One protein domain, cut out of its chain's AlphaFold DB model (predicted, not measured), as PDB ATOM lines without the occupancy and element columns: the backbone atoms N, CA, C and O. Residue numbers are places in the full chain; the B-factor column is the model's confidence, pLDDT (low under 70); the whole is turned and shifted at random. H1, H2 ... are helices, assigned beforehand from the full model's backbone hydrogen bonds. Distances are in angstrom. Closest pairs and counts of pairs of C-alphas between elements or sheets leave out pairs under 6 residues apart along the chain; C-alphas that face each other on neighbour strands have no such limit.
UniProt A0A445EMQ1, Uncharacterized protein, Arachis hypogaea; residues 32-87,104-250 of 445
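Overview. This is residues 32 to 87 and 104 to 250 of the 445 residues of an uncharacterized protein of Arachis hypogaea (UniProt A0A445EMQ1). Look first for a long helical hairpin: H3 and H4, each nearly the length of the whole, run side by side in opposite directions and splay apart toward the ends of residues 104 and 244. A thinner second part, the short H1 with the longer H2 after it, runs along the same long axis but is set off from the hairpin, and the unnamed residues 32 to 49 loop beside H1. The printed part has 203 residues with four named helices, in the order H1, H2, H3, H4, and no named strand; the class is all helix. The whole is extended, with a radius of gyration of the C-alphas of 31.8 A, and it is a rod spanning 110 by 43 by 25 A.

Arrangement. Begin with H3, residues 104 to 170, the longest helix. It touches H4, residues 180 to 244, and the closest C-alphas of the two are those of Ala 151 and Ser 195, 4.2 A apart. Their lines stand at a shallow tilt of 17 degrees and they run opposite ways, a helical hairpin. Residues 104 to 125 of H3 and residues 222 to 237 of H4 stand free. Now look at H1, residues 50 to 58, which is apart from H3 and from H4. H2, residues 61 to 87, is apart from H3 and H4 too, and H1 and H2 meet only through their link. In the backbones of H1, H2 and H4 every O i to N i+4 pair is within hydrogen-bond range; in H3 61 of 63 are.

Along the chain. Find C-alpha 104 at (185.801, 268.887, 131.527); from there H3 runs 99.1 A to C-alpha 170 at (221.086, 177.884, 148.735). H4 runs 96.2 A, from Phe 180 to C-alpha 244 at (184.278, 262.457, 105.045). Turn back to Tyr 50, where H1 begins; it is 12.4 A long and ends at Ser 58. H2 runs 37.7 A from Val 61 to Cys 87.

Size, cuts and confidence. The two C-alphas farthest apart are those of Ser 174 and Thr 247, at 111.5 A. Residues 88 to 103 are not printed, and C-alphas 87 and 104 stand 19.1 A apart across this cut, where the link from H2 to H3 lies. Of the links that are printed whole, H1 to H2 is tight and H3 to H4 is short; none is long. The mean pLDDT of the printed part is 81.6, and you will find values under 70 at residue 75, residues 77 to 87, 104 to 115 and 167 to 179, and residue 249.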
ATOM      1  N   PRO A  32     181.358 228.178 150.601       87.00
ATOM      2  CA  PRO A  32     180.019 228.057 150.021       87.00
ATOM      3  C   PRO A  32     180.061 227.427 148.626       87.00
ATOM      4  O   PRO A  32     180.992 227.674 147.863       87.00
ATOM      5  N   ASP A  33     179.054 226.631 148.289       87.62
ATOM      6  CA  ASP A  33     178.872 226.024 146.970       87.62
ATOM      7  C   ASP A  33     177.657 226.645 146.262       87.62
ATOM      8  O   ASP A  33     176.515 226.426 146.666       87.62
ATOM      9  N   ILE A  34     177.898 227.391 145.178       83.19
ATOM     10  CA  ILE A  34     176.854 228.056 144.375       83.19
ATOM     11  C   ILE A  34     175.784 227.076 143.885       83.19
ATOM     12  O   ILE A  34     174.590 227.345 144.012       83.19
ATOM     13  N   PHE A  35     176.192 225.932 143.334       84.12
ATOM     14  CA  PHE A  35     175.274 224.948 142.756       84.12
ATOM     15  C   PHE A  35     174.614 224.052 143.812       84.12
ATOM     16  O   PHE A  35     173.730 223.261 143.480       84.12
ATOM     17  N   ASN A  36     174.983 224.212 145.086       85.62
ATOM     18  CA  ASN A  36     174.325 223.579 146.224       85.62
ATOM     19  C   ASN A  36     173.730 224.608 147.202       85.62
ATOM     20  O   ASN A  36     173.935 224.521 148.411       85.62
ATOM     21  N   HIS A  37     172.983 225.588 146.685       85.75
ATOM     22  CA  HIS A  37     172.253 226.576 147.498       85.75
ATOM     23  C   HIS A  37     173.142 227.303 148.526       85.75
ATOM     24  O   HIS A  37     172.698 227.607 149.632       85.75
ATOM     25  N   PHE A  38     174.411 227.545 148.186       84.81
ATOM     26  CA  PHE A  38     175.423 228.150 149.059       84.81
ATOM     27  C   PHE A  38     175.713 227.373 150.353       84.81
ATOM     28  O   PHE A  38     176.353 227.902 151.266       84.81
ATOM     29  N   GLN A  39     175.311 226.100 150.438       89.00
ATOM     30  CA  GLN A  39     175.729 225.226 151.528       89.00
ATOM     31  C   GLN A  39     177.244 225.042 151.508       89.00
ATOM     32  O   GLN A  39     177.885 225.055 150.454       89.00
ATOM     33  N   ARG A  40     177.839 224.879 152.691       85.94
ATOM     34  CA  ARG A  40     179.288 224.746 152.800       85.94
ATOM     35  C   ARG A  40     179.753 223.370 152.335       85.94
ATOM     36  O   ARG A  40     179.277 222.346 152.818       85.94
ATOM     37  N   TYR A  41     180.720 223.364 151.429       88.38
ATOM     38  CA  TYR A  41     181.398 222.157 150.981       88.38
ATOM     39  C   TYR A  41     182.414 221.693 152.039       88.38
ATOM     40  O   TYR A  41     183.308 222.448 152.403       88.38
ATOM     41  N   THR A  42     182.292 220.453 152.531       86.50
ATOM     42  CA  THR A  42     183.115 219.912 153.639       86.50
ATOM     43  C   THR A  42     183.932 218.672 153.275       86.50
ATOM     44  O   THR A  42     184.702 218.180 154.095       86.50
ATOM     45  N   ALA A  43     183.816 218.168 152.043       84.06
ATOM     46  CA  ALA A  43     184.412 216.894 151.631       84.06
ATOM     47  C   ALA A  43     185.920 216.969 151.295       84.06
ATOM     48  O   ALA A  43     186.450 216.078 150.634       84.06
ATOM     49  N   GLY A  44     186.626 218.006 151.762       86.00
ATOM     50  CA  GLY A  44     188.072 218.151 151.584       86.00
ATOM     51  C   GLY A  44     188.500 218.409 150.134       86.00
ATOM     52  O   GLY A  44     187.687 218.584 149.226       86.00
ATOM     53  N   TRP A  45     189.805 218.454 149.892       86.00
ATOM     54  CA  TRP A  45     190.357 218.665 148.558       86.00
ATOM     55  C   TRP A  45     190.099 217.451 147.657       86.00
ATOM     56  O   TRP A  45     190.659 216.379 147.875       86.00
ATOM     57  N   ASN A  46     189.239 217.618 146.649       85.56
ATOM     58  CA  ASN A  46     188.908 216.564 145.694       85.56
ATOM     59  C   ASN A  46     188.525 217.155 144.327       85.56
ATOM     60  O   ASN A  46     187.374 217.530 144.109       85.56
ATOM     61  N   LEU A  47     189.472 217.191 143.385       79.31
ATOM     62  CA  LEU A  47     189.262 217.754 142.039       79.31
ATOM     63  C   LEU A  47     188.226 217.009 141.189       79.31
ATOM     64  O   LEU A  47     187.695 217.591 140.250       79.31
ATOM     65  N   THR A  48     187.930 215.743 141.495       81.12
ATOM     66  CA  THR A  48     186.921 214.971 140.746       81.12
ATOM     67  C   THR A  48     185.491 215.264 141.197       81.12
ATOM     68  O   THR A  48     184.536 214.918 140.504       81.12
ATOM     69  N   ASN A  49     185.319 215.924 142.346       83.69
ATOM     70  CA  ASN A  49     184.007 216.279 142.861       83.69
ATOM     71  C   ASN A  49     183.523 217.604 142.251       83.69
ATOM     72  O   ASN A  49     184.131 218.656 142.445       83.69
ATOM     73  N   TYR A  50     182.374 217.576 141.578       84.88
ATOM     74  CA  TYR A  50     181.745 218.773 141.017       84.88
ATOM     75  C   TYR A  50     181.488 219.872 142.069       84.88
ATOM     76  O   TYR A  50     181.713 221.052 141.803       84.88
ATOM     77  N   HIS A  51     181.102 219.492 143.290       86.88
ATOM     78  CA  HIS A  51     180.860 220.427 144.393       86.88
ATOM     79  C   HIS A  51     182.150 221.091 144.902       86.88
ATOM     80  O   HIS A  51     182.143 222.250 145.321       86.88
ATOM     81  N   TYR A  52     183.298 220.407 144.795       86.75
ATOM     82  CA  TYR A  52     184.594 221.023 145.084       86.75
ATOM     83  C   TYR A  52     184.868 222.160 144.099       86.75
ATOM     84  O   TYR A  52     185.189 223.264 144.535       86.75
ATOM     85  N   LEU A  53     184.695 221.913 142.797       85.81
ATOM     86  CA  LEU A  53     184.937 222.908 141.751       85.81
ATOM     87  C   LEU A  53     183.956 224.084 141.844       85.81
ATOM     88  O   LEU A  53     184.376 225.239 141.819       85.81
ATOM     89  N   SER A  54     182.670 223.799 142.044       84.69
ATOM     90  CA  SER A  54     181.641 224.819 142.265       84.69
ATOM     91  C   SER A  54     181.970 225.733 143.449       84.69
ATOM     92  O   SER A  54     181.906 226.960 143.353       84.69
ATOM     93  N   SER A  55     182.409 225.144 144.563       89.25
ATOM     94  CA  SER A  55     182.796 225.912 145.744       89.25
ATOM     95  C   SER A  55     184.064 226.756 145.521       89.25
ATOM     96  O   SER A  55     184.189 227.828 146.112       89.25
ATOM     97  N   VAL A  56     184.998 226.334 144.646       88.06
ATOM     98  CA  VAL A  56     186.138 227.182 144.226       88.06
ATOM     99  C   VAL A  56     185.616 228.418 143.502       88.06
ATOM    100  O   VAL A  56     185.987 229.536 143.850       88.06
ATOM    101  N   ILE A  57     184.732 228.225 142.524       82.94
ATOM    102  CA  ILE A  57     184.163 229.313 141.720       82.94
ATOM    103  C   ILE A  57     183.402 230.298 142.616       82.94
ATOM    104  O   ILE A  57     183.524 231.511 142.449       82.94
ATOM    105  N   SER A  58     182.705 229.800 143.645       84.56
ATOM    106  CA  SER A  58     182.003 230.648 144.614       84.56
ATOM    107  C   SER A  58     182.908 231.619 145.372       84.56
ATOM    108  O   SER A  58     182.417 232.638 145.857       84.56
ATOM    109  N   SER A  59     184.212 231.351 145.479       85.38
ATOM    110  CA  SER A  59     185.138 232.265 146.156       85.38
ATOM    111  C   SER A  59     185.361 233.575 145.387       85.38
ATOM    112  O   SER A  59     185.735 234.575 145.995       85.38
ATOM    113  N   ALA A  60     185.051 233.607 144.086       84.38
ATOM    114  CA  ALA A  60     185.121 234.810 143.257       84.38
ATOM    115  C   ALA A  60     183.883 235.724 143.382       84.38
ATOM    116  O   ALA A  60     183.936 236.876 142.955       84.38
ATOM    117  N   VAL A  61     182.779 235.255 143.982       83.50
ATOM    118  CA  VAL A  61     181.513 236.014 144.071       83.50
ATOM    119  C   VAL A  61     181.675 237.386 144.735       83.50
ATOM    120  O   VAL A  61     181.190 238.353 144.154       83.50
ATOM    121  N   PRO A  62     182.370 237.542 145.881       86.06
ATOM    122  CA  PRO A  62     182.533 238.858 146.503       86.06
ATOM    123  C   PRO A  62     183.246 239.867 145.597       86.06
ATOM    124  O   PRO A  62     182.897 241.043 145.595       86.06
ATOM    125  N   LEU A  63     184.207 239.405 144.789       82.81
ATOM    126  CA  LEU A  63     184.936 240.251 143.842       82.81
ATOM    127  C   LEU A  63     184.032 240.698 142.688       82.81
ATOM    128  O   LEU A  63     184.045 241.869 142.313       82.81
ATOM    129  N   ILE A  64     183.206 239.789 142.164       79.81
ATOM    130  CA  ILE A  64     182.233 240.098 141.107       79.81
ATOM    131  C   ILE A  64     181.178 241.082 141.623       79.81
ATOM    132  O   ILE A  64     180.871 242.064 140.954       79.81
ATOM    133  N   VAL A  65     180.650 240.853 142.828       87.12
ATOM    134  CA  VAL A  65     179.664 241.745 143.454       87.12
ATOM    135  C   VAL A  65     180.264 243.128 143.701       87.12
ATOM    136  O   VAL A  65     179.612 244.121 143.395       87.12
ATOM    137  N   ALA A  66     181.506 243.213 144.185       85.12
ATOM    138  CA  ALA A  66     182.198 244.488 144.359       85.12
ATOM    139  C   ALA A  66     182.380 245.234 143.025       85.12
ATOM    140  O   ALA A  66     182.128 246.436 142.964       85.12
ATOM    141  N   ALA A  67     182.748 244.531 141.949       77.69
ATOM    142  CA  ALA A  67     182.881 245.121 140.618       77.69
ATOM    143  C   ALA A  67     181.535 245.633 140.067       77.69
ATOM    144  O   ALA A  67     181.455 246.759 139.578       77.69
ATOM    145  N   LEU A  68     180.464 244.841 140.190       82.56
ATOM    146  CA  LEU A  68     179.116 245.242 139.774       82.56
ATOM    147  C   LEU A  68     178.602 246.433 140.587       82.56
ATOM    148  O   LEU A  68     178.073 247.382 140.013       82.56
ATOM    149  N   ALA A  69     178.794 246.414 141.906       87.44
ATOM    150  CA  ALA A  69     178.422 247.523 142.777       87.44
ATOM    151  C   ALA A  69     179.167 248.805 142.388       87.44
ATOM    152  O   ALA A  69     178.550 249.862 142.293       87.44
ATOM    153  N   TRP A  70     180.466 248.710 142.095       84.75
ATOM    154  CA  TRP A  70     181.258 249.852 141.648       84.75
ATOM    155  C   TRP A  70     180.752 250.427 140.316       84.75
ATOM    156  O   TRP A  70     180.585 251.640 140.214       84.75
ATOM    157  N   LEU A  71     180.425 249.581 139.330       73.25
ATOM    158  CA  LEU A  71     179.856 250.026 138.049       73.25
ATOM    159  C   LEU A  71     178.491 250.701 138.213       73.25
ATOM    160  O   LEU A  71     178.229 251.716 137.570       73.25
ATOM    161  N   ILE A  72     177.633 250.171 139.089       80.88
ATOM    162  CA  ILE A  72     176.325 250.767 139.388       80.88
ATOM    163  C   ILE A  72     176.507 252.124 140.072       80.88
ATOM    164  O   ILE A  72     175.879 253.093 139.660       80.88
ATOM    165  N   ILE A  73     177.387 252.221 141.075       80.56
ATOM    166  CA  ILE A  73     177.684 253.485 141.768       80.56
ATOM    167  C   ILE A  73     178.223 254.517 140.775       80.56
ATOM    168  O   ILE A  73     177.737 255.644 140.742       80.56
ATOM    169  N   PHE A  74     179.177 254.131 139.927       72.50
ATOM    170  CA  PHE A  74     179.735 255.002 138.897       72.50
ATOM    171  C   PHE A  74     178.667 255.476 137.898       72.50
ATOM    172  O   PHE A  74     178.564 256.674 137.631       72.50
ATOM    173  N   GLY A  75     177.823 254.563 137.404       65.75
ATOM    174  CA  GLY A  75     176.721 254.882 136.496       65.75
ATOM    175  C   GLY A  75     175.678 255.813 137.123       65.75
ATOM    176  O   GLY A  75     175.288 256.796 136.503       65.75
ATOM    177  N   VAL A  76     175.275 255.566 138.374       74.19
ATOM    178  CA  VAL A  76     174.335 256.426 139.113       74.19
ATOM    179  C   VAL A  76     174.933 257.809 139.370       74.19
ATOM    180  O   VAL A  76     174.239 258.806 139.188       74.19
ATOM    181  N   CYS A  77     176.217 257.902 139.724       66.19
ATOM    182  CA  CYS A  77     176.908 259.182 139.872       66.19
ATOM    183  C   CYS A  77     176.914 259.982 138.560       66.19
ATOM    184  O   CYS A  77     176.592 261.168 138.579       66.19
ATOM    185  N   LEU A  78     177.211 259.349 137.419       60.25
ATOM    186  CA  LEU A  78     177.141 259.998 136.103       60.25
ATOM    187  C   LEU A  78     175.719 260.456 135.755       60.25
ATOM    188  O   LEU A  78     175.533 261.580 135.290       60.25
ATOM    189  N   GLN A  79     174.715 259.619 136.028       67.44
ATOM    190  CA  GLN A  79     173.306 259.934 135.784       67.44
ATOM    191  C   GLN A  79     172.831 261.114 136.643       67.44
ATOM    192  O   GLN A  79     172.124 261.986 136.149       67.44
ATOM    193  N   LEU A  80     173.240 261.173 137.917       67.00
ATOM    194  CA  LEU A  80     172.931 262.273 138.835       67.00
ATOM    195  C   LEU A  80     173.622 263.571 138.416       67.00
ATOM    196  O   LEU A  80     172.995 264.624 138.446       67.00
ATOM    197  N   ILE A  81     174.880 263.507 137.974       64.31
ATOM    198  CA  ILE A  81     175.584 264.667 137.413       64.31
ATOM    199  C   ILE A  81     174.838 265.173 136.170       64.31
ATOM    200  O   ILE A  81     174.529 266.358 136.088       64.31
ATOM    201  N   CYS A  82     174.477 264.280 135.244       54.62
ATOM    202  CA  CYS A  82     173.704 264.615 134.047       54.62
ATOM    203  C   CYS A  82     172.339 265.233 134.396       54.62
ATOM    204  O   CYS A  82     171.991 266.290 133.876       54.62
ATOM    205  N   PHE A  83     171.604 264.647 135.344       61.69
ATOM    206  CA  PHE A  83     170.311 265.153 135.802       61.69
ATOM    207  C   PHE A  83     170.423 266.530 136.475       61.69
ATOM    208  O   PHE A  83     169.617 267.412 136.200       61.69
ATOM    209  N   CYS A  84     171.455 266.769 137.289       59.50
ATOM    210  CA  CYS A  84     171.720 268.083 137.878       59.50
ATOM    211  C   CYS A  84     172.040 269.150 136.817       59.50
ATOM    212  O   CYS A  84     171.629 270.294 136.979       59.50
ATOM    213  N   TYR A  85     172.720 268.798 135.720       54.81
ATOM    214  CA  TYR A  85     172.982 269.727 134.611       54.81
ATOM    215  C   TYR A  85     171.763 269.948 133.697       54.81
ATOM    216  O   TYR A  85     171.599 271.044 133.167       54.81
ATOM    217  N   CYS A  86     170.896 268.946 133.518       53.53
ATOM    218  CA  CYS A  86     169.719 269.035 132.645       53.53
ATOM    219  C   CYS A  86     168.456 269.572 133.345       53.53
ATOM    220  O   CYS A  86     167.592 270.133 132.673       53.53
ATOM    221  N   CYS A  87     168.321 269.409 134.667       50.66
ATOM    222  CA  CYS A  87     167.096 269.732 135.413       50.66
ATOM    223  C   CYS A  87     167.247 270.863 136.445       50.66
ATOM    224  O   CYS A  87     166.229 271.337 136.949       50.66
ATOM    225  N   TYR A 104     184.847 269.348 132.536       48.03
ATOM    226  CA  TYR A 104     185.801 268.887 131.527       48.03
ATOM    227  C   TYR A 104     187.153 268.518 132.152       48.03
ATOM    228  O   TYR A 104     187.635 267.397 131.989       48.03
ATOM    229  N   VAL A 105     187.719 269.418 132.962       55.97
ATOM    230  CA  VAL A 105     188.992 269.188 133.663       55.97
ATOM    231  C   VAL A 105     188.885 268.007 134.629       55.97
ATOM    232  O   VAL A 105     189.776 267.162 134.662       55.97
ATOM    233  N   SER A 106     187.784 267.889 135.379       51.72
ATOM    234  CA  SER A 106     187.576 266.762 136.294       51.72
ATOM    235  C   SER A 106     187.468 265.428 135.555       51.72
ATOM    236  O   SER A 106     188.092 264.457 135.980       51.72
ATOM    237  N   SER A 107     186.743 265.376 134.434       55.53
ATOM    238  CA  SER A 107     186.635 264.175 133.597       55.53
ATOM    239  C   SER A 107     187.995 263.749 133.043       55.53
ATOM    240  O   SER A 107     188.342 262.570 133.097       55.53
ATOM    241  N   PHE A 108     188.796 264.705 132.570       55.47
ATOM    242  CA  PHE A 108     190.132 264.435 132.038       55.47
ATOM    243  C   PHE A 108     191.080 263.892 133.117       55.47
ATOM    244  O   PHE A 108     191.813 262.932 132.878       55.47
ATOM    245  N   ILE A 109     191.013 264.444 134.335       63.88
ATOM    246  CA  ILE A 109     191.782 263.959 135.490       63.88
ATOM    247  C   ILE A 109     191.373 262.527 135.858       63.88
ATOM    248  O   ILE A 109     192.244 261.680 136.049       63.88
ATOM    249  N   PHE A 110     190.073 262.221 135.938       55.22
ATOM    250  CA  PHE A 110     189.615 260.860 136.240       55.22
ATOM    251  C   PHE A 110     190.013 259.859 135.157       55.22
ATOM    252  O   PHE A 110     190.466 258.764 135.485       55.22
ATOM    253  N   LEU A 111     189.906 260.236 133.882       60.00
ATOM    254  CA  LEU A 111     190.340 259.401 132.764       60.00
ATOM    255  C   LEU A 111     191.839 259.103 132.867       60.00
ATOM    256  O   LEU A 111     192.241 257.947 132.763       60.00
ATOM    257  N   PHE A 112     192.657 260.112 133.159       69.44
ATOM    258  CA  PHE A 112     194.094 259.949 133.369       69.44
ATOM    259  C   PHE A 112     194.431 259.050 134.573       69.44
ATOM    260  O   PHE A 112     195.302 258.187 134.491       69.44
ATOM    261  N   LEU A 113     193.722 259.191 135.695       65.31
ATOM    262  CA  LEU A 113     193.931 258.331 136.864       65.31
ATOM    263  C   LEU A 113     193.512 256.881 136.593       65.31
ATOM    264  O   LEU A 113     194.228 255.953 136.977       65.31
ATOM    265  N   PHE A 114     192.385 256.668 135.910       67.12
ATOM    266  CA  PHE A 114     191.928 255.327 135.554       67.12
ATOM    267  C   PHE A 114     192.836 254.655 134.530       67.12
ATOM    268  O   PHE A 114     193.061 253.452 134.644       67.12
ATOM    269  N   THR A 115     193.412 255.393 133.577       68.62
ATOM    270  CA  THR A 115     194.391 254.817 132.645       68.62
ATOM    271  C   THR A 115     195.676 254.417 133.364       68.62
ATOM    272  O   THR A 115     196.149 253.304 133.146       68.62
ATOM    273  N   ILE A 116     196.197 255.230 134.291       77.31
ATOM    274  CA  ILE A 116     197.350 254.845 135.128       77.31
ATOM    275  C   ILE A 116     197.032 253.599 135.960       77.31
ATOM    276  O   ILE A 116     197.837 252.668 136.005       77.31
ATOM    277  N   ALA A 117     195.861 253.555 136.601       73.50
ATOM    278  CA  ALA A 117     195.439 252.406 137.396       73.50
ATOM    279  C   ALA A 117     195.286 251.141 136.537       73.50
ATOM    280  O   ALA A 117     195.723 250.067 136.949       73.50
ATOM    281  N   ALA A 118     194.727 251.265 135.330       72.25
ATOM    282  CA  ALA A 118     194.602 250.167 134.378       72.25
ATOM    283  C   ALA A 118     195.977 249.666 133.913       72.25
ATOM    284  O   ALA A 118     196.230 248.466 133.964       72.25
ATOM    285  N   ILE A 119     196.896 250.567 133.546       76.06
ATOM    286  CA  ILE A 119     198.273 250.217 133.164       76.06
ATOM    287  C   ILE A 119     198.981 249.506 134.325       76.06
ATOM    288  O   ILE A 119     199.548 248.430 134.134       76.06
ATOM    289  N   GLY A 120     198.904 250.058 135.540       78.12
ATOM    290  CA  GLY A 120     199.479 249.450 136.740       78.12
ATOM    291  C   GLY A 120     198.896 248.065 137.034       78.12
ATOM    292  O   GLY A 120     199.643 247.116 137.272       78.12
ATOM    293  N   GLY A 121     197.572 247.917 136.941       77.19
ATOM    294  CA  GLY A 121     196.878 246.640 137.101       77.19
ATOM    295  C   GLY A 121     197.306 245.604 136.061       77.19
ATOM    296  O   GLY A 121     197.619 244.468 136.416       77.19
ATOM    297  N   CYS A 122     197.403 245.997 134.790       77.31
ATOM    298  CA  CYS A 122     197.882 245.134 133.711       77.31
ATOM    299  C   CYS A 122     199.336 244.687 133.923       77.31
ATOM    300  O   CYS A 122     199.634 243.509 133.731       77.31
ATOM    301  N   LEU A 123     200.229 245.579 134.369       82.88
ATOM    302  CA  LEU A 123     201.627 245.239 134.668       82.88
ATOM    303  C   LEU A 123     201.744 244.244 135.829       82.88
ATOM    304  O   LEU A 123     202.490 243.266 135.729       82.88
ATOM    305  N   ILE A 124     200.981 244.455 136.907       87.44
ATOM    306  CA  ILE A 124     200.941 243.539 138.055       87.44
ATOM    307  C   ILE A 124     200.410 242.171 137.624       87.44
ATOM    308  O   ILE A 124     201.002 241.152 137.979       87.44
ATOM    309  N   LEU A 125     199.332 242.128 136.835       84.06
ATOM    310  CA  LEU A 125     198.776 240.876 136.322       84.06
ATOM    311  C   LEU A 125     199.770 240.147 135.419       84.06
ATOM    312  O   LEU A 125     199.992 238.956 135.614       84.06
ATOM    313  N   TYR A 126     200.410 240.841 134.476       84.12
ATOM    314  CA  TYR A 126     201.393 240.240 133.573       84.12
ATOM    315  C   TYR A 126     202.605 239.679 134.331       84.12
ATOM    316  O   TYR A 126     203.007 238.533 134.113       84.12
ATOM    317  N   SER A 127     203.150 240.449 135.278       87.81
ATOM    318  CA  SER A 127     204.260 240.005 136.127       87.81
ATOM    319  C   SER A 127     203.855 238.832 137.027       87.81
ATOM    320  O   SER A 127     204.572 237.834 137.116       87.81
ATOM    321  N   GLY A 128     202.670 238.910 137.642       88.12
ATOM    322  CA  GLY A 128     202.118 237.859 138.492       88.12
ATOM    323  C   GLY A 128     201.891 236.549 137.739       88.12
ATOM    324  O   GLY A 128     202.233 235.488 138.253       88.12
ATOM    325  N   GLN A 129     201.388 236.619 136.506       85.94
ATOM    326  CA  GLN A 129     201.190 235.467 135.618       85.94
ATOM    327  C   GLN A 129     202.507 234.749 135.314       85.94
ATOM    328  O   GLN A 129     202.604 233.537 135.509       85.94
ATOM    329  N   GLY A 130     203.532 235.491 134.882       89.00
ATOM    330  CA  GLY A 130     204.846 234.915 134.582       89.00
ATOM    331  C   GLY A 130     205.466 234.239 135.805       89.00
ATOM    332  O   GLY A 130     205.895 233.089 135.731       89.00
ATOM    333  N   LYS A 131     205.416 234.917 136.956       92.81
ATOM    334  CA  LYS A 131     205.972 234.400 138.211       92.81
ATOM    335  C   LYS A 131     205.215 233.179 138.739       92.81
ATOM    336  O   LYS A 131     205.835 232.256 139.261       92.81
ATOM    337  N   LEU A 132     203.889 233.152 138.594       90.06
ATOM    338  CA  LEU A 132     203.065 232.004 138.974       90.06
ATOM    339  C   LEU A 132     203.375 230.783 138.102       90.06
ATOM    340  O   LEU A 132     203.534 229.686 138.635       90.06
ATOM    341  N   HIS A 133     203.503 230.971 136.787       91.75
ATOM    342  CA  HIS A 133     203.878 229.904 135.863       91.75
ATOM    343  C   HIS A 133     205.256 229.316 136.214       91.75
ATOM    344  O   HIS A 133     205.378 228.105 136.399       91.75
ATOM    345  N   GLU A 134     206.268 230.167 136.393       93.88
ATOM    346  CA  GLU A 134     207.632 229.743 136.726       93.88
ATOM    347  C   GLU A 134     207.700 229.013 138.075       93.88
ATOM    348  O   GLU A 134     208.219 227.900 138.157       93.88
ATOM    349  N   SER A 135     207.108 229.591 139.126       94.50
ATOM    350  CA  SER A 135     207.115 228.996 140.466       94.50
ATOM    351  C   SER A 135     206.377 227.653 140.510       94.50
ATOM    352  O   SER A 135     206.848 226.706 141.148       94.50
ATOM    353  N   THR A 136     205.249 227.536 139.802       92.12
ATOM    354  CA  THR A 136     204.494 226.277 139.738       92.12
ATOM    355  C   THR A 136     205.259 225.222 138.942       92.12
ATOM    356  O   THR A 136     205.333 224.076 139.382       92.12
ATOM    357  N   SER A 137     205.889 225.603 137.825       92.94
ATOM    358  CA  SER A 137     206.723 224.704 137.023       92.94
ATOM    359  C   SER A 137     207.915 224.163 137.824       92.94
ATOM    360  O   SER A 137     208.121 222.951 137.874       92.94
ATOM    361  N   GLN A 138     208.637 225.025 138.548       95.00
ATOM    362  CA  GLN A 138     209.747 224.615 139.420       95.00
ATOM    363  C   GLN A 138     209.293 223.673 140.541       95.00
ATOM    364  O   GLN A 138     209.930 222.647 140.790       95.00
ATOM    365  N   THR A 139     208.173 223.990 141.197       94.81
ATOM    366  CA  THR A 139     207.601 223.143 142.256       94.81
ATOM    367  C   THR A 139     207.262 221.757 141.717       94.81
ATOM    368  O   THR A 139     207.542 220.744 142.354       94.81
ATOM    369  N   LEU A 140     206.684 221.701 140.523       94.81
ATOM    370  CA  LEU A 140     206.287 220.458 139.887       94.81
ATOM    371  C   LEU A 140     207.499 219.626 139.446       94.81
ATOM    372  O   LEU A 140     207.531 218.429 139.716       94.81
ATOM    373  N   HIS A 141     208.531 220.256 138.877       94.25
ATOM    374  CA  HIS A 141     209.805 219.598 138.572       94.25
ATOM    375  C   HIS A 141     210.462 219.001 139.817       94.25
ATOM    376  O   HIS A 141     210.929 217.863 139.783       94.25
ATOM    377  N   PHE A 142     210.458 219.735 140.933       95.31
ATOM    378  CA  PHE A 142     210.949 219.216 142.204       95.31
ATOM    379  C   PHE A 142     210.156 217.980 142.655       95.31
ATOM    380  O   PHE A 142     210.756 216.971 143.021       95.31
ATOM    381  N   LEU A 143     208.821 218.029 142.590       95.69
ATOM    382  CA  LEU A 143     207.959 216.902 142.961       95.69
ATOM    383  C   LEU A 143     208.195 215.670 142.079       95.69
ATOM    384  O   LEU A 143     208.291 214.564 142.607       95.69
ATOM    385  N   VAL A 144     208.327 215.850 140.761       96.31
ATOM    386  CA  VAL A 144     208.644 214.760 139.822       96.31
ATOM    387  C   VAL A 144     210.000 214.148 140.152       96.31
ATOM    388  O   VAL A 144     210.105 212.928 140.253       96.31
ATOM    389  N   ASN A 145     211.019 214.977 140.387       96.25
ATOM    390  CA  ASN A 145     212.356 214.500 140.725       96.25
ATOM    391  C   ASN A 145     212.353 213.692 142.033       96.25
ATOM    392  O   ASN A 145     212.905 212.597 142.088       96.25
ATOM    393  N   GLN A 146     211.669 214.181 143.069       95.44
ATOM    394  CA  GLN A 146     211.547 213.462 144.341       95.44
ATOM    395  C   GLN A 146     210.768 212.148 144.207       95.44
ATOM    396  O   GLN A 146     211.159 211.130 144.783       95.44
ATOM    397  N   ALA A 147     209.686 212.136 143.428       94.94
ATOM    398  CA  ALA A 147     208.921 210.922 143.162       94.94
ATOM    399  C   ALA A 147     209.752 209.885 142.391       94.94
ATOM    400  O   ALA A 147     209.696 208.699 142.714       94.94
ATOM    401  N   HIS A 148     210.559 210.329 141.422       96.44
ATOM    402  CA  HIS A 148     211.465 209.467 140.670       96.44
ATOM    403  C   HIS A 148     212.554 208.859 141.565       96.44
ATOM    404  O   HIS A 148     212.738 207.645 141.553       96.44
ATOM    405  N   LEU A 149     213.206 209.666 142.411       95.69
ATOM    406  CA  LEU A 149     214.183 209.178 143.395       95.69
ATOM    407  C   LEU A 149     213.563 208.163 144.363       95.69
ATOM    408  O   LEU A 149     214.142 207.114 144.632       95.69
ATOM    409  N   THR A 150     212.348 208.433 144.840       94.62
ATOM    410  CA  THR A 150     211.615 207.497 145.703       94.62
ATOM    411  C   THR A 150     211.316 206.188 144.969       94.62
ATOM    412  O   THR A 150     211.485 205.110 145.535       94.62
ATOM    413  N   ALA A 151     210.908 206.254 143.698       95.81
ATOM    414  CA  ALA A 151     210.666 205.073 142.877       95.81
ATOM    415  C   ALA A 151     211.943 204.241 142.648       95.81
ATOM    416  O   ALA A 151     211.868 203.013 142.695       95.81
ATOM    417  N   LEU A 152     213.098 204.889 142.453       95.06
ATOM    418  CA  LEU A 152     214.399 204.218 142.349       95.06
ATOM    419  C   LEU A 152     214.761 203.483 143.643       95.06
ATOM    420  O   LEU A 152     215.037 202.289 143.590       95.06
ATOM    421  N   ASN A 153     214.651 204.144 144.798       95.06
ATOM    422  CA  ASN A 153     214.934 203.517 146.095       95.06
ATOM    423  C   ASN A 153     214.018 202.311 146.364       95.06
ATOM    424  O   ASN A 153     214.468 201.276 146.842       95.06
ATOM    425  N   LEU A 154     212.725 202.404 146.029       94.06
ATOM    426  CA  LEU A 154     211.799 201.272 146.159       94.06
ATOM    427  C   LEU A 154     212.200 200.099 145.254       94.06
ATOM    428  O   LEU A 154     211.996 198.942 145.616       94.06
ATOM    429  N   ARG A 155     212.766 200.380 144.078       92.94
ATOM    430  CA  ARG A 155     213.253 199.347 143.163       92.94
ATOM    431  C   ARG A 155     214.539 198.700 143.672       92.94
ATOM    432  O   ARG A 155     214.629 197.484 143.643       92.94
ATOM    433  N   GLU A 156     215.456 199.480 144.231       93.12
ATOM    434  CA  GLU A 156     216.647 198.952 144.908       93.12
ATOM    435  C   GLU A 156     216.265 198.048 146.092       93.12
ATOM    436  O   GLU A 156     216.765 196.932 146.219       93.12
ATOM    437  N   VAL A 157     215.283 198.461 146.903       92.81
ATOM    438  CA  VAL A 157     214.719 197.613 147.968       92.81
ATOM    439  C   VAL A 157     214.106 196.330 147.399       92.81
ATOM    440  O   VAL A 157     214.278 195.259 147.978       92.81
ATOM    441  N   SER A 158     213.421 196.416 146.256       91.12
ATOM    442  CA  SER A 158     212.884 195.249 145.549       91.12
ATOM    443  C   SER A 158     213.985 194.285 145.091       91.12
ATOM    444  O   SER A 158     213.778 193.074 145.146       91.12
ATOM    445  N   ASP A 159     215.140 194.795 144.672       89.06
ATOM    446  CA  ASP A 159     216.274 193.987 144.214       89.06
ATOM    447  C   ASP A 159     216.987 193.283 145.390       89.06
ATOM    448  O   ASP A 159     217.441 192.145 145.251       89.06
ATOM    449  N   TYR A 160     217.000 193.861 146.602       86.12
ATOM    450  CA  TYR A 160     217.507 193.158 147.795       86.12
ATOM    451  C   TYR A 160     216.698 191.898 148.140       86.12
ATOM    452  O   TYR A 160     217.264 190.904 148.614       86.12
ATOM    453  N   PHE A 161     215.393 191.882 147.857       85.31
ATOM    454  CA  PHE A 161     214.580 190.676 148.035       85.31
ATOM    455  C   PHE A 161     214.997 189.541 147.085       85.31
ATOM    456  O   PHE A 161     214.951 188.377 147.491       85.31
ATOM    457  N   ASP A 162     215.503 189.851 145.883       80.25
ATOM    458  CA  ASP A 162     216.055 188.840 144.967       80.25
ATOM    459  C   ASP A 162     217.321 188.191 145.524       80.25
ATOM    460  O   ASP A 162     217.462 186.964 145.496       80.25
ATOM    461  N   THR A 163     218.210 189.001 146.104       79.12
ATOM    462  CA  THR A 163     219.435 188.494 146.744       79.12
ATOM    463  C   THR A 163     219.121 187.620 147.962       79.12
ATOM    464  O   THR A 163     219.732 186.568 148.151       79.12
ATOM    465  N   THR A 164     218.102 187.987 148.745       71.50
ATOM    466  CA  THR A 164     217.677 187.242 149.942       71.50
ATOM    467  C   THR A 164     217.071 185.881 149.581       71.50
ATOM    468  O   THR A 164     217.361 184.879 150.235       71.50
ATOM    469  N   LYS A 165     216.279 185.813 148.502       71.38
ATOM    470  CA  LYS A 165     215.692 184.563 147.996       71.38
ATOM    471  C   LYS A 165     216.763 183.582 147.516       71.38
ATOM    472  O   LYS A 165     216.686 182.397 147.831       71.38
ATOM    473  N   GLN A 166     217.781 184.070 146.803       70.50
ATOM    474  CA  GLN A 166     218.899 183.233 146.355       70.50
ATOM    475  C   GLN A 166     219.696 182.642 147.526       70.50
ATOM    476  O   GLN A 166     220.031 181.460 147.492       70.50
ATOM    477  N   VAL A 167     219.954 183.424 148.580       64.94
ATOM    478  CA  VAL A 167     220.673 182.948 149.776       64.94
ATOM    479  C   VAL A 167     219.836 181.946 150.583       64.94
ATOM    480  O   VAL A 167     220.368 180.931 151.024       64.94
ATOM    481  N   GLY A 168     218.528 182.181 150.736       63.78
ATOM    482  CA  GLY A 168     217.626 181.270 151.456       63.78
ATOM    483  C   GLY A 168     217.436 179.913 150.768       63.78
ATOM    484  O   GLY A 168     217.386 178.890 151.445       63.78
ATOM    485  N   LEU A 169     217.395 179.888 149.431       61.72
ATOM    486  CA  LEU A 169     217.305 178.655 148.636       61.72
ATOM    487  C   LEU A 169     218.620 177.858 148.612       61.72
ATOM    488  O   LEU A 169     218.587 176.638 148.488       61.72
ATOM    489  N   ALA A 170     219.771 178.529 148.728       58.22
ATOM    490  CA  ALA A 170     221.086 177.884 148.735       58.22
ATOM    491  C   ALA A 170     221.484 177.295 150.104       58.22
ATOM    492  O   ALA A 170     222.386 176.463 150.161       58.22
ATOM    493  N   ALA A 171     220.844 177.728 151.197       55.28
ATOM    494  CA  ALA A 171     221.263 177.411 152.565       55.28
ATOM    495  C   ALA A 171     220.442 176.315 153.279       55.28
ATOM    496  O   ALA A 171     220.736 176.040 154.438       55.28
ATOM    497  N   ASP A 172     219.431 175.712 152.633       53.53
ATOM    498  CA  ASP A 172     218.540 174.671 153.199       53.53
ATOM    499  C   ASP A 172     218.151 174.929 154.676       53.53
ATOM    500  O   ASP A 172     218.253 174.083 155.571       53.53
ATOM    501  N   LEU A 173     217.770 176.181 154.960       55.19
ATOM    502  CA  LEU A 173     217.377 176.636 156.291       55.19
ATOM    503  C   LEU A 173     215.979 176.092 156.613       55.19
ATOM    504  O   LEU A 173     214.965 176.759 156.416       55.19
ATOM    505  N   SER A 174     215.946 174.895 157.193       52.78
ATOM    506  CA  SER A 174     214.777 174.167 157.728       52.78
ATOM    507  C   SER A 174     213.977 174.904 158.828       52.78
ATOM    508  O   SER A 174     213.065 174.338 159.424       52.78
ATOM    509  N   PHE A 175     214.286 176.180 159.081       58.41
ATOM    510  CA  PHE A 175     213.607 177.082 160.018       58.41
ATOM    511  C   PHE A 175     212.587 178.026 159.355       58.41
ATOM    512  O   PHE A 175     211.851 178.712 160.067       58.41
ATOM    513  N   LEU A 176     212.538 178.104 158.019       62.59
ATOM    514  CA  LEU A 176     211.617 178.990 157.306       62.59
ATOM    515  C   LEU A 176     210.291 178.282 156.968       62.59
ATOM    516  O   LEU A 176     210.306 177.146 156.492       62.59
ATOM    517  N   PRO A 177     209.132 178.936 157.177       68.94
ATOM    518  CA  PRO A 177     207.836 178.408 156.760       68.94
ATOM    519  C   PRO A 177     207.784 178.146 155.242       68.94
ATOM    520  O   PRO A 177     208.362 178.919 154.477       68.94
ATOM    521  N   PRO A 178     207.027 177.135 154.776       64.62
ATOM    522  CA  PRO A 178     206.964 176.761 153.357       64.62
ATOM    523  C   PRO A 178     206.386 177.852 152.432       64.62
ATOM    524  O   PRO A 178     206.604 177.795 151.230       64.62
ATOM    525  N   ASP A 179     205.694 178.853 152.984       68.00
ATOM    526  CA  ASP A 179     205.047 179.967 152.260       68.00
ATOM    527  C   ASP A 179     205.914 181.248 152.192       68.00
ATOM    528  O   ASP A 179     205.517 182.285 151.665       68.00
ATOM    529  N   PHE A 180     207.130 181.218 152.745       75.06
ATOM    530  CA  PHE A 180     207.965 182.416 152.868       75.06
ATOM    531  C   PHE A 180     208.408 182.991 151.509       75.06
ATOM    532  O   PHE A 180     208.487 184.209 151.341       75.06
ATOM    533  N   GLY A 181     208.660 182.126 150.520       74.81
ATOM    534  CA  GLY A 181     209.041 182.541 149.165       74.81
ATOM    535  C   GLY A 181     207.925 183.286 148.428       74.81
ATOM    536  O   GLY A 181     208.182 184.334 147.832       74.81
ATOM    537  N   ASP A 182     206.688 182.796 148.534       81.00
ATOM    538  CA  ASP A 182     205.514 183.395 147.889       81.00
ATOM    539  C   ASP A 182     205.157 184.750 148.519       81.00
ATOM    540  O   ASP A 182     204.808 185.707 147.820       81.00
ATOM    541  N   GLN A 183     205.334 184.888 149.836       80.44
ATOM    542  CA  GLN A 183     205.169 186.167 150.530       80.44
ATOM    543  C   GLN A 183     206.208 187.212 150.092       80.44
ATOM    544  O   GLN A 183     205.853 188.380 149.898       80.44
ATOM    545  N   ILE A 184     207.466 186.811 149.872       82.12
ATOM    546  CA  ILE A 184     208.515 187.694 149.335       82.12
ATOM    547  C   ILE A 184     208.168 188.148 147.913       82.12
ATOM    548  O   ILE A 184     208.221 189.347 147.622       82.12
ATOM    549  N   ASP A 185     207.752 187.226 147.041       83.81
ATOM    550  CA  ASP A 185     207.355 187.552 145.668       83.81
ATOM    551  C   ASP A 185     206.137 188.495 145.643       83.81
ATOM    552  O   ASP A 185     206.059 189.422 144.823       83.81
ATOM    553  N   HIS A 186     205.208 188.333 146.589       89.38
ATOM    554  CA  HIS A 186     204.061 189.222 146.735       89.38
ATOM    555  C   HIS A 186     204.461 190.656 147.122       89.38
ATOM    556  O   HIS A 186     203.937 191.627 146.565       89.38
ATOM    557  N   VAL A 187     205.401 190.814 148.055       88.94
ATOM    558  CA  VAL A 187     205.910 192.136 148.453       88.94
ATOM    559  C   VAL A 187     206.705 192.770 147.314       88.94
ATOM    560  O   VAL A 187     206.460 193.928 146.972       88.94
ATOM    561  N   LYS A 188     207.583 192.003 146.660       90.75
ATOM    562  CA  LYS A 188     208.394 192.447 145.518       90.75
ATOM    563  C   LYS A 188     207.536 193.006 144.382       90.75
ATOM    564  O   LYS A 188     207.762 194.118 143.894       90.75
ATOM    565  N   THR A 189     206.517 192.252 143.968       91.56
ATOM    566  CA  THR A 189     205.611 192.649 142.878       91.56
ATOM    567  C   THR A 189     204.826 193.911 143.223       91.56
ATOM    568  O   THR A 189     204.712 194.805 142.378       91.56
ATOM    569  N   LYS A 190     204.348 194.050 144.466       92.81
ATOM    570  CA  LYS A 190     203.706 195.286 144.939       92.81
ATOM    571  C   LYS A 190     204.664 196.470 144.959       92.81
ATOM    572  O   LYS A 190     204.263 197.555 144.548       92.81
ATOM    573  N   LEU A 191     205.908 196.274 145.384       92.62
ATOM    574  CA  LEU A 191     206.912 197.334 145.479       92.62
ATOM    575  C   LEU A 191     207.322 197.856 144.097       92.62
ATOM    576  O   LEU A 191     207.332 199.064 143.862       92.62
ATOM    577  N   THR A 192     207.547 196.938 143.156       93.62
ATOM    578  CA  THR A 192     207.821 197.259 141.748       93.62
ATOM    579  C   THR A 192     206.621 197.939 141.084       93.62
ATOM    580  O   THR A 192     206.777 198.897 140.328       93.62
ATOM    581  N   SER A 193     205.403 197.484 141.382       95.50
ATOM    582  CA  SER A 193     204.185 198.111 140.855       95.50
ATOM    583  C   SER A 193     203.974 199.510 141.433       95.50
ATOM    584  O   SER A 193     203.615 200.427 140.699       95.50
ATOM    585  N   ALA A 194     204.222 199.697 142.730       94.12
ATOM    586  CA  ALA A 194     204.100 200.984 143.404       94.12
ATOM    587  C   ALA A 194     205.122 202.001 142.881       94.12
ATOM    588  O   ALA A 194     204.751 203.148 142.644       94.12
ATOM    589  N   SER A 195     206.374 201.593 142.643       95.31
ATOM    590  CA  SER A 195     207.410 202.476 142.092       95.31
ATOM    591  C   SER A 195     207.104 202.898 140.652       95.31
ATOM    592  O   SER A 195     207.164 204.090 140.335       95.31
ATOM    593  N   LEU A 196     206.689 201.955 139.798       94.69
ATOM    594  CA  LEU A 196     206.270 202.242 138.423       94.69
ATOM    595  C   LEU A 196     205.037 203.146 138.385       94.69
ATOM    596  O   LEU A 196     205.009 204.113 137.623       94.69
ATOM    597  N   LEU A 197     204.034 202.868 139.221       95.12
ATOM    598  CA  LEU A 197     202.830 203.686 139.310       95.12
ATOM    599  C   LEU A 197     203.159 205.095 139.803       95.12
ATOM    600  O   LEU A 197     202.676 206.057 139.214       95.12
ATOM    601  N   LEU A 198     204.000 205.234 140.831       94.81
ATOM    602  CA  LEU A 198     204.391 206.532 141.378       94.81
ATOM    603  C   LEU A 198     205.141 207.375 140.342       94.81
ATOM    604  O   LEU A 198     204.734 208.509 140.089       94.81
ATOM    605  N   SER A 199     206.186 206.830 139.711       95.38
ATOM    606  CA  SER A 199     206.982 207.575 138.726       95.38
ATOM    607  C   SER A 199     206.142 207.938 137.503       95.38
ATOM    608  O   SER A 199     206.084 209.105 137.130       95.38
ATOM    609  N   ASN A 200     205.435 206.969 136.912       95.12
ATOM    610  CA  ASN A 200     204.676 207.194 135.682       95.12
ATOM    611  C   ASN A 200     203.473 208.120 135.917       95.12
ATOM    612  O   ASN A 200     203.194 209.013 135.120       95.12
ATOM    613  N   LYS A 201     202.762 207.966 137.045       93.25
ATOM    614  CA  LYS A 201     201.613 208.824 137.350       93.25
ATOM    615  C   LYS A 201     202.040 210.248 137.695       93.25
ATOM    616  O   LYS A 201     201.338 211.178 137.308       93.25
ATOM    617  N   THR A 202     203.157 210.427 138.399       92.94
ATOM    618  CA  THR A 202     203.664 211.764 138.746       92.94
ATOM    619  C   THR A 202     204.187 212.493 137.512       92.94
ATOM    620  O   THR A 202     203.834 213.654 137.319       92.94
ATOM    621  N   ASP A 203     204.934 211.805 136.647       94.50
ATOM    622  CA  ASP A 203     205.427 212.353 135.379       94.50
ATOM    623  C   ASP A 203     204.273 212.755 134.446       94.50
ATOM    624  O   ASP A 203     204.159 213.911 134.034       94.50
ATOM    625  N   HIS A 204     203.313 211.850 134.236       93.94
ATOM    626  CA  HIS A 204     202.140 212.130 133.411       93.94
ATOM    627  C   HIS A 204     201.281 213.279 133.965       93.94
ATOM    628  O   HIS A 204     200.824 214.149 133.220       93.94
ATOM    629  N   ASN A 205     201.051 213.312 135.281       91.38
ATOM    630  CA  ASN A 205     200.313 214.409 135.905       91.38
ATOM    631  C   ASN A 205     201.072 215.736 135.779       91.38
ATOM    632  O   ASN A 205     200.436 216.769 135.580       91.38
ATOM    633  N   SER A 206     202.403 215.708 135.876       94.88
ATOM    634  CA  SER A 206     203.234 216.896 135.710       94.88
ATOM    635  C   SER A 206     203.061 217.498 134.323       94.88
ATOM    636  O   SER A 206     202.714 218.671 134.198       94.88
ATOM    637  N   HIS A 207     203.188 216.673 133.284       92.75
ATOM    638  CA  HIS A 207     202.999 217.123 131.910       92.75
ATOM    639  C   HIS A 207     201.615 217.760 131.696       92.75
ATOM    640  O   HIS A 207     201.510 218.856 131.150       92.75
ATOM    641  N   ASN A 208     200.544 217.128 132.190       91.62
ATOM    642  CA  ASN A 208     199.186 217.675 132.068       91.62
ATOM    643  C   ASN A 208     199.024 219.026 132.786       91.62
ATOM    644  O   ASN A 208     198.326 219.914 132.292       91.62
ATOM    645  N   ILE A 209     199.654 219.198 133.952       91.12
ATOM    646  CA  ILE A 209     199.616 220.462 134.698       91.12
ATOM    647  C   ILE A 209     200.412 221.545 133.960       91.12
ATOM    648  O   ILE A 209     199.906 222.658 133.819       91.12
ATOM    649  N   GLN A 210     201.608 221.233 133.448       93.19
ATOM    650  CA  GLN A 210     202.414 222.172 132.655       93.19
ATOM    651  C   GLN A 210     201.659 222.627 131.408       93.19
ATOM    652  O   GLN A 210     201.486 223.826 131.202       93.19
ATOM    653  N   GLN A 211     201.091 221.681 130.659       93.06
ATOM    654  CA  GLN A 211     200.273 221.982 129.490       93.06
ATOM    655  C   GLN A 211     199.078 222.880 129.845       93.06
ATOM    656  O   GLN A 211     198.740 223.789 129.087       93.06
ATOM    657  N   GLY A 212     198.447 222.674 131.006       89.75
ATOM    658  CA  GLY A 212     197.385 223.549 131.505       89.75
ATOM    659  C   GLY A 212     197.861 224.982 131.773       89.75
ATOM    660  O   GLY A 212     197.191 225.935 131.371       89.75
ATOM    661  N   LEU A 213     199.027 225.147 132.407       89.50
ATOM    662  CA  LEU A 213     199.630 226.458 132.673       89.50
ATOM    663  C   LEU A 213     200.025 227.183 131.376       89.50
ATOM    664  O   LEU A 213     199.779 228.385 131.251       89.50
ATOM    665  N   ASP A 214     200.587 226.464 130.403       91.94
ATOM    666  CA  ASP A 214     200.928 227.007 129.082       91.94
ATOM    667  C   ASP A 214     199.681 227.426 128.305       91.94
ATOM    668  O   ASP A 214     199.621 228.525 127.750       91.94
ATOM    669  N   THR A 215     198.644 226.585 128.330       90.06
ATOM    670  CA  THR A 215     197.357 226.873 127.686       90.06
ATOM    671  C   THR A 215     196.716 228.125 128.278       90.06
ATOM    672  O   THR A 215     196.219 228.973 127.539       90.06
ATOM    673  N   MET A 216     196.759 228.285 129.604       87.69
ATOM    674  CA  MET A 216     196.250 229.480 130.278       87.69
ATOM    675  C   MET A 216     196.999 230.745 129.837       87.69
ATOM    676  O   MET A 216     196.364 231.748 129.503       87.69
ATOM    677  N   ARG A 217     198.336 230.700 129.791       87.50
ATOM    678  CA  ARG A 217     199.156 231.830 129.337       87.50
ATOM    679  C   ARG A 217     198.857 232.186 127.880       87.50
ATOM    680  O   ARG A 217     198.662 233.359 127.565       87.50
ATOM    681  N   LEU A 218     198.771 231.183 127.007       89.06
ATOM    682  CA  LEU A 218     198.442 231.359 125.595       89.06
ATOM    683  C   LEU A 218     197.050 231.980 125.412       89.06
ATOM    684  O   LEU A 218     196.905 232.934 124.649       89.06
ATOM    685  N   ALA A 219     196.040 231.498 126.141       87.19
ATOM    686  CA  ALA A 219     194.680 232.029 126.067       87.19
ATOM    687  C   ALA A 219     194.623 233.527 126.415       87.19
ATOM    688  O   ALA A 219     193.963 234.298 125.720       87.19
ATOM    689  N   LEU A 220     195.356 233.964 127.442       84.31
ATOM    690  CA  LEU A 220     195.411 235.377 127.834       84.31
ATOM    691  C   LEU A 220     196.120 236.257 126.797       84.31
ATOM    692  O   LEU A 220     195.688 237.388 126.552       84.31
ATOM    693  N   ILE A 221     197.171 235.742 126.153       85.56
ATOM    694  CA  ILE A 221     197.842 236.427 125.039       85.56
ATOM    695  C   ILE A 221     196.867 236.601 123.870       85.56
ATOM    696  O   ILE A 221     196.754 237.701 123.332       85.56
ATOM    697  N   ILE A 222     196.116 235.551 123.521       86.50
ATOM    698  CA  ILE A 222     195.121 235.596 122.441       86.50
ATOM    699  C   ILE A 222     194.035 236.635 122.744       86.50
ATOM    700  O   ILE A 222     193.743 237.466 121.889       86.50
ATOM    701  N   VAL A 223     193.468 236.640 123.957       84.44
ATOM    702  CA  VAL A 223     192.450 237.631 124.355       84.44
ATOM    703  C   VAL A 223     192.996 239.054 124.241       84.44
ATOM    704  O   VAL A 223     192.327 239.925 123.687       84.44
ATOM    705  N   SER A 224     194.223 239.288 124.707       83.88
ATOM    706  CA  SER A 224     194.860 240.609 124.633       83.88
ATOM    707  C   SER A 224     195.061 241.061 123.184       83.88
ATOM    708  O   SER A 224     194.736 242.197 122.843       83.88
ATOM    709  N   ALA A 225     195.536 240.163 122.315       84.19
ATOM    710  CA  ALA A 225     195.714 240.438 120.893       84.19
ATOM    711  C   ALA A 225     194.381 240.759 120.201       84.19
ATOM    712  O   ALA A 225     194.292 241.747 119.477       84.19
ATOM    713  N   VAL A 226     193.329 239.983 120.482       84.19
ATOM    714  CA  VAL A 226     191.981 240.213 119.941       84.19
ATOM    715  C   VAL A 226     191.436 241.582 120.359       84.19
ATOM    716  O   VAL A 226     190.964 242.335 119.509       84.19
ATOM    717  N   MET A 227     191.540 241.942 121.641       82.31
ATOM    718  CA  MET A 227     191.075 243.244 122.143       82.31
ATOM    719  C   MET A 227     191.831 244.411 121.497       82.31
ATOM    720  O   MET A 227     191.232 245.433 121.148       82.31
ATOM    721  N   LEU A 228     193.138 244.249 121.279       82.88
ATOM    722  CA  LEU A 228     193.952 245.232 120.576       82.88
ATOM    723  C   LEU A 228     193.494 245.393 119.116       82.88
ATOM    724  O   LEU A 228     193.275 246.516 118.664       82.88
ATOM    725  N   SER A 229     193.279 244.290 118.392       81.19
ATOM    726  CA  SER A 229     192.803 244.315 117.000       81.19
ATOM    727  C   SER A 229     191.445 245.007 116.845       81.19
ATOM    728  O   SER A 229     191.257 245.798 115.915       81.19
ATOM    729  N   VAL A 230     190.515 244.762 117.775       82.94
ATOM    730  CA  VAL A 230     189.206 245.436 117.809       82.94
ATOM    731  C   VAL A 230     189.375 246.943 118.018       82.94
ATOM    732  O   VAL A 230     188.745 247.731 117.316       82.94
ATOM    733  N   THR A 231     190.274 247.347 118.916       82.94
ATOM    734  CA  THR A 231     190.553 248.762 119.201       82.94
ATOM    735  C   THR A 231     191.083 249.494 117.965       82.94
ATOM    736  O   THR A 231     190.517 250.510 117.565       82.94
ATOM    737  N   PHE A 232     192.111 248.955 117.299       82.88
ATOM    738  CA  PHE A 232     192.650 249.549 116.067       82.88
ATOM    739  C   PHE A 232     191.622 249.598 114.929       82.88
ATOM    740  O   PHE A 232     191.622 250.539 114.139       82.88
ATOM    741  N   SER A 233     190.709 248.626 114.863       81.88
ATOM    742  CA  SER A 233     189.612 248.661 113.889       81.88
ATOM    743  C   SER A 233     188.639 249.807 114.166       81.88
ATOM    744  O   SER A 233     188.185 250.450 113.225       81.88
ATOM    745  N   GLY A 234     188.366 250.112 115.439       82.62
ATOM    746  CA  GLY A 234     187.581 251.287 115.828       82.62
ATOM    747  C   GLY A 234     188.243 252.603 115.408       82.62
ATOM    748  O   GLY A 234     187.578 253.470 114.850       82.62
ATOM    749  N   PHE A 235     189.563 252.720 115.584       83.94
ATOM    750  CA  PHE A 235     190.323 253.883 115.106       83.94
ATOM    751  C   PHE A 235     190.247 254.055 113.586       83.94
ATOM    752  O   PHE A 235     190.058 255.169 113.110       83.94
ATOM    753  N   CYS A 236     190.347 252.963 112.826       85.19
ATOM    754  CA  CYS A 236     190.199 252.982 111.371       85.19
ATOM    755  C   CYS A 236     188.849 253.551 110.915       85.19
ATOM    756  O   CYS A 236     188.810 254.355 109.989       85.19
ATOM    757  N   VAL A 237     187.755 253.154 111.572       84.56
ATOM    758  CA  VAL A 237     186.412 253.680 111.275       84.56
ATOM    759  C   VAL A 237     186.330 255.168 111.613       84.56
ATOM    760  O   VAL A 237     185.853 255.948 110.799       84.56
ATOM    761  N   ALA A 238     186.866 255.576 112.765       83.81
ATOM    762  CA  ALA A 238     186.879 256.981 113.166       83.81
ATOM    763  C   ALA A 238     187.676 257.871 112.190       83.81
ATOM    764  O   ALA A 238     187.248 258.981 111.884       83.81
ATOM    765  N   MET A 239     188.815 257.390 111.678       85.12
ATOM    766  CA  MET A 239     189.597 258.107 110.663       85.12
ATOM    767  C   MET A 239     188.836 258.239 109.338       85.12
ATOM    768  O   MET A 239     188.877 259.304 108.728       85.12
ATOM    769  N   ASP A 240     188.145 257.184 108.899       85.94
ATOM    770  CA  ASP A 240     187.361 257.196 107.657       85.94
ATOM    771  C   ASP A 240     186.171 258.167 107.742       85.94
ATOM    772  O   ASP A 240     185.973 258.988 106.846       85.94
ATOM    773  N   GLU A 241     185.437 258.155 108.860       84.56
ATOM    774  CA  GLU A 241     184.341 259.102 109.106       84.56
ATOM    775  C   GLU A 241     184.834 260.554 109.168       84.56
ATOM    776  O   GLU A 241     184.188 261.449 108.615       84.56
ATOM    777  N   TRP A 242     185.998 260.793 109.781       83.81
ATOM    778  CA  TRP A 242     186.599 262.125 109.840       83.81
ATOM    779  C   TRP A 242     187.030 262.637 108.460       83.81
ATOM    780  O   TRP A 242     186.814 263.805 108.149       83.81
ATOM    781  N   VAL A 243     187.578 261.777 107.591       84.88
ATOM    782  CA  VAL A 243     187.937 262.148 106.208       84.88
ATOM    783  C   VAL A 243     186.713 262.639 105.425       84.88
ATOM    784  O   VAL A 243     186.840 263.555 104.609       84.88
ATOM    785  N   GLN A 244     185.537 262.063 105.684       84.50
ATOM    786  CA  GLN A 244     184.278 262.457 105.045       84.50
ATOM    787  C   GLN A 244     183.690 263.750 105.638       84.50
ATOM    788  O   GLN A 244     183.103 264.540 104.899       84.50
ATOM    789  N   HIS A 245     183.867 263.990 106.943       81.75
ATOM    790  CA  HIS A 245     183.287 265.136 107.659       81.75
ATOM    791  C   HIS A 245     184.318 265.881 108.537       81.75
ATOM    792  O   HIS A 245     184.166 265.924 109.759       81.75
ATOM    793  N   PRO A 246     185.345 266.525 107.948       72.25
ATOM    794  CA  PRO A 246     186.441 267.139 108.708       72.25
ATOM    795  C   PRO A 246     186.025 268.380 109.512       72.25
ATOM    796  O   PRO A 246     186.714 268.759 110.449       72.25
ATOM    797  N   THR A 247     184.902 269.014 109.163       70.25
ATOM    798  CA  THR A 247     184.362 270.201 109.850       70.25
ATOM    799  C   THR A 247     183.341 269.861 110.939       70.25
ATOM    800  O   THR A 247     182.751 270.758 111.540       70.25
ATOM    801  N   ALA A 248     183.085 268.573 111.185       72.00
ATOM    802  CA  ALA A 248     182.229 268.153 112.282       72.00
ATOM    803  C   ALA A 248     182.993 268.251 113.609       72.00
ATOM    804  O   ALA A 248     184.107 267.739 113.734       72.00
ATOM    805  N   HIS A 249     182.360 268.843 114.627       66.38
ATOM    806  CA  HIS A 249     182.920 268.889 115.975       66.38
ATOM    807  C   HIS A 249     183.042 267.478 116.546       66.38
ATOM    808  O   HIS A 249     182.069 266.855 116.978       66.38
ATOM    809  N   THR A 250     184.267 266.973 116.531       70.69
ATOM    810  CA  THR A 250     184.647 265.659 117.037       70.69
ATOM    811  C   THR A 250     185.833 265.822 117.981       70.69
ATOM    812  O   THR A 250     186.521 266.838 117.958       70.69
TER     813      THR A 250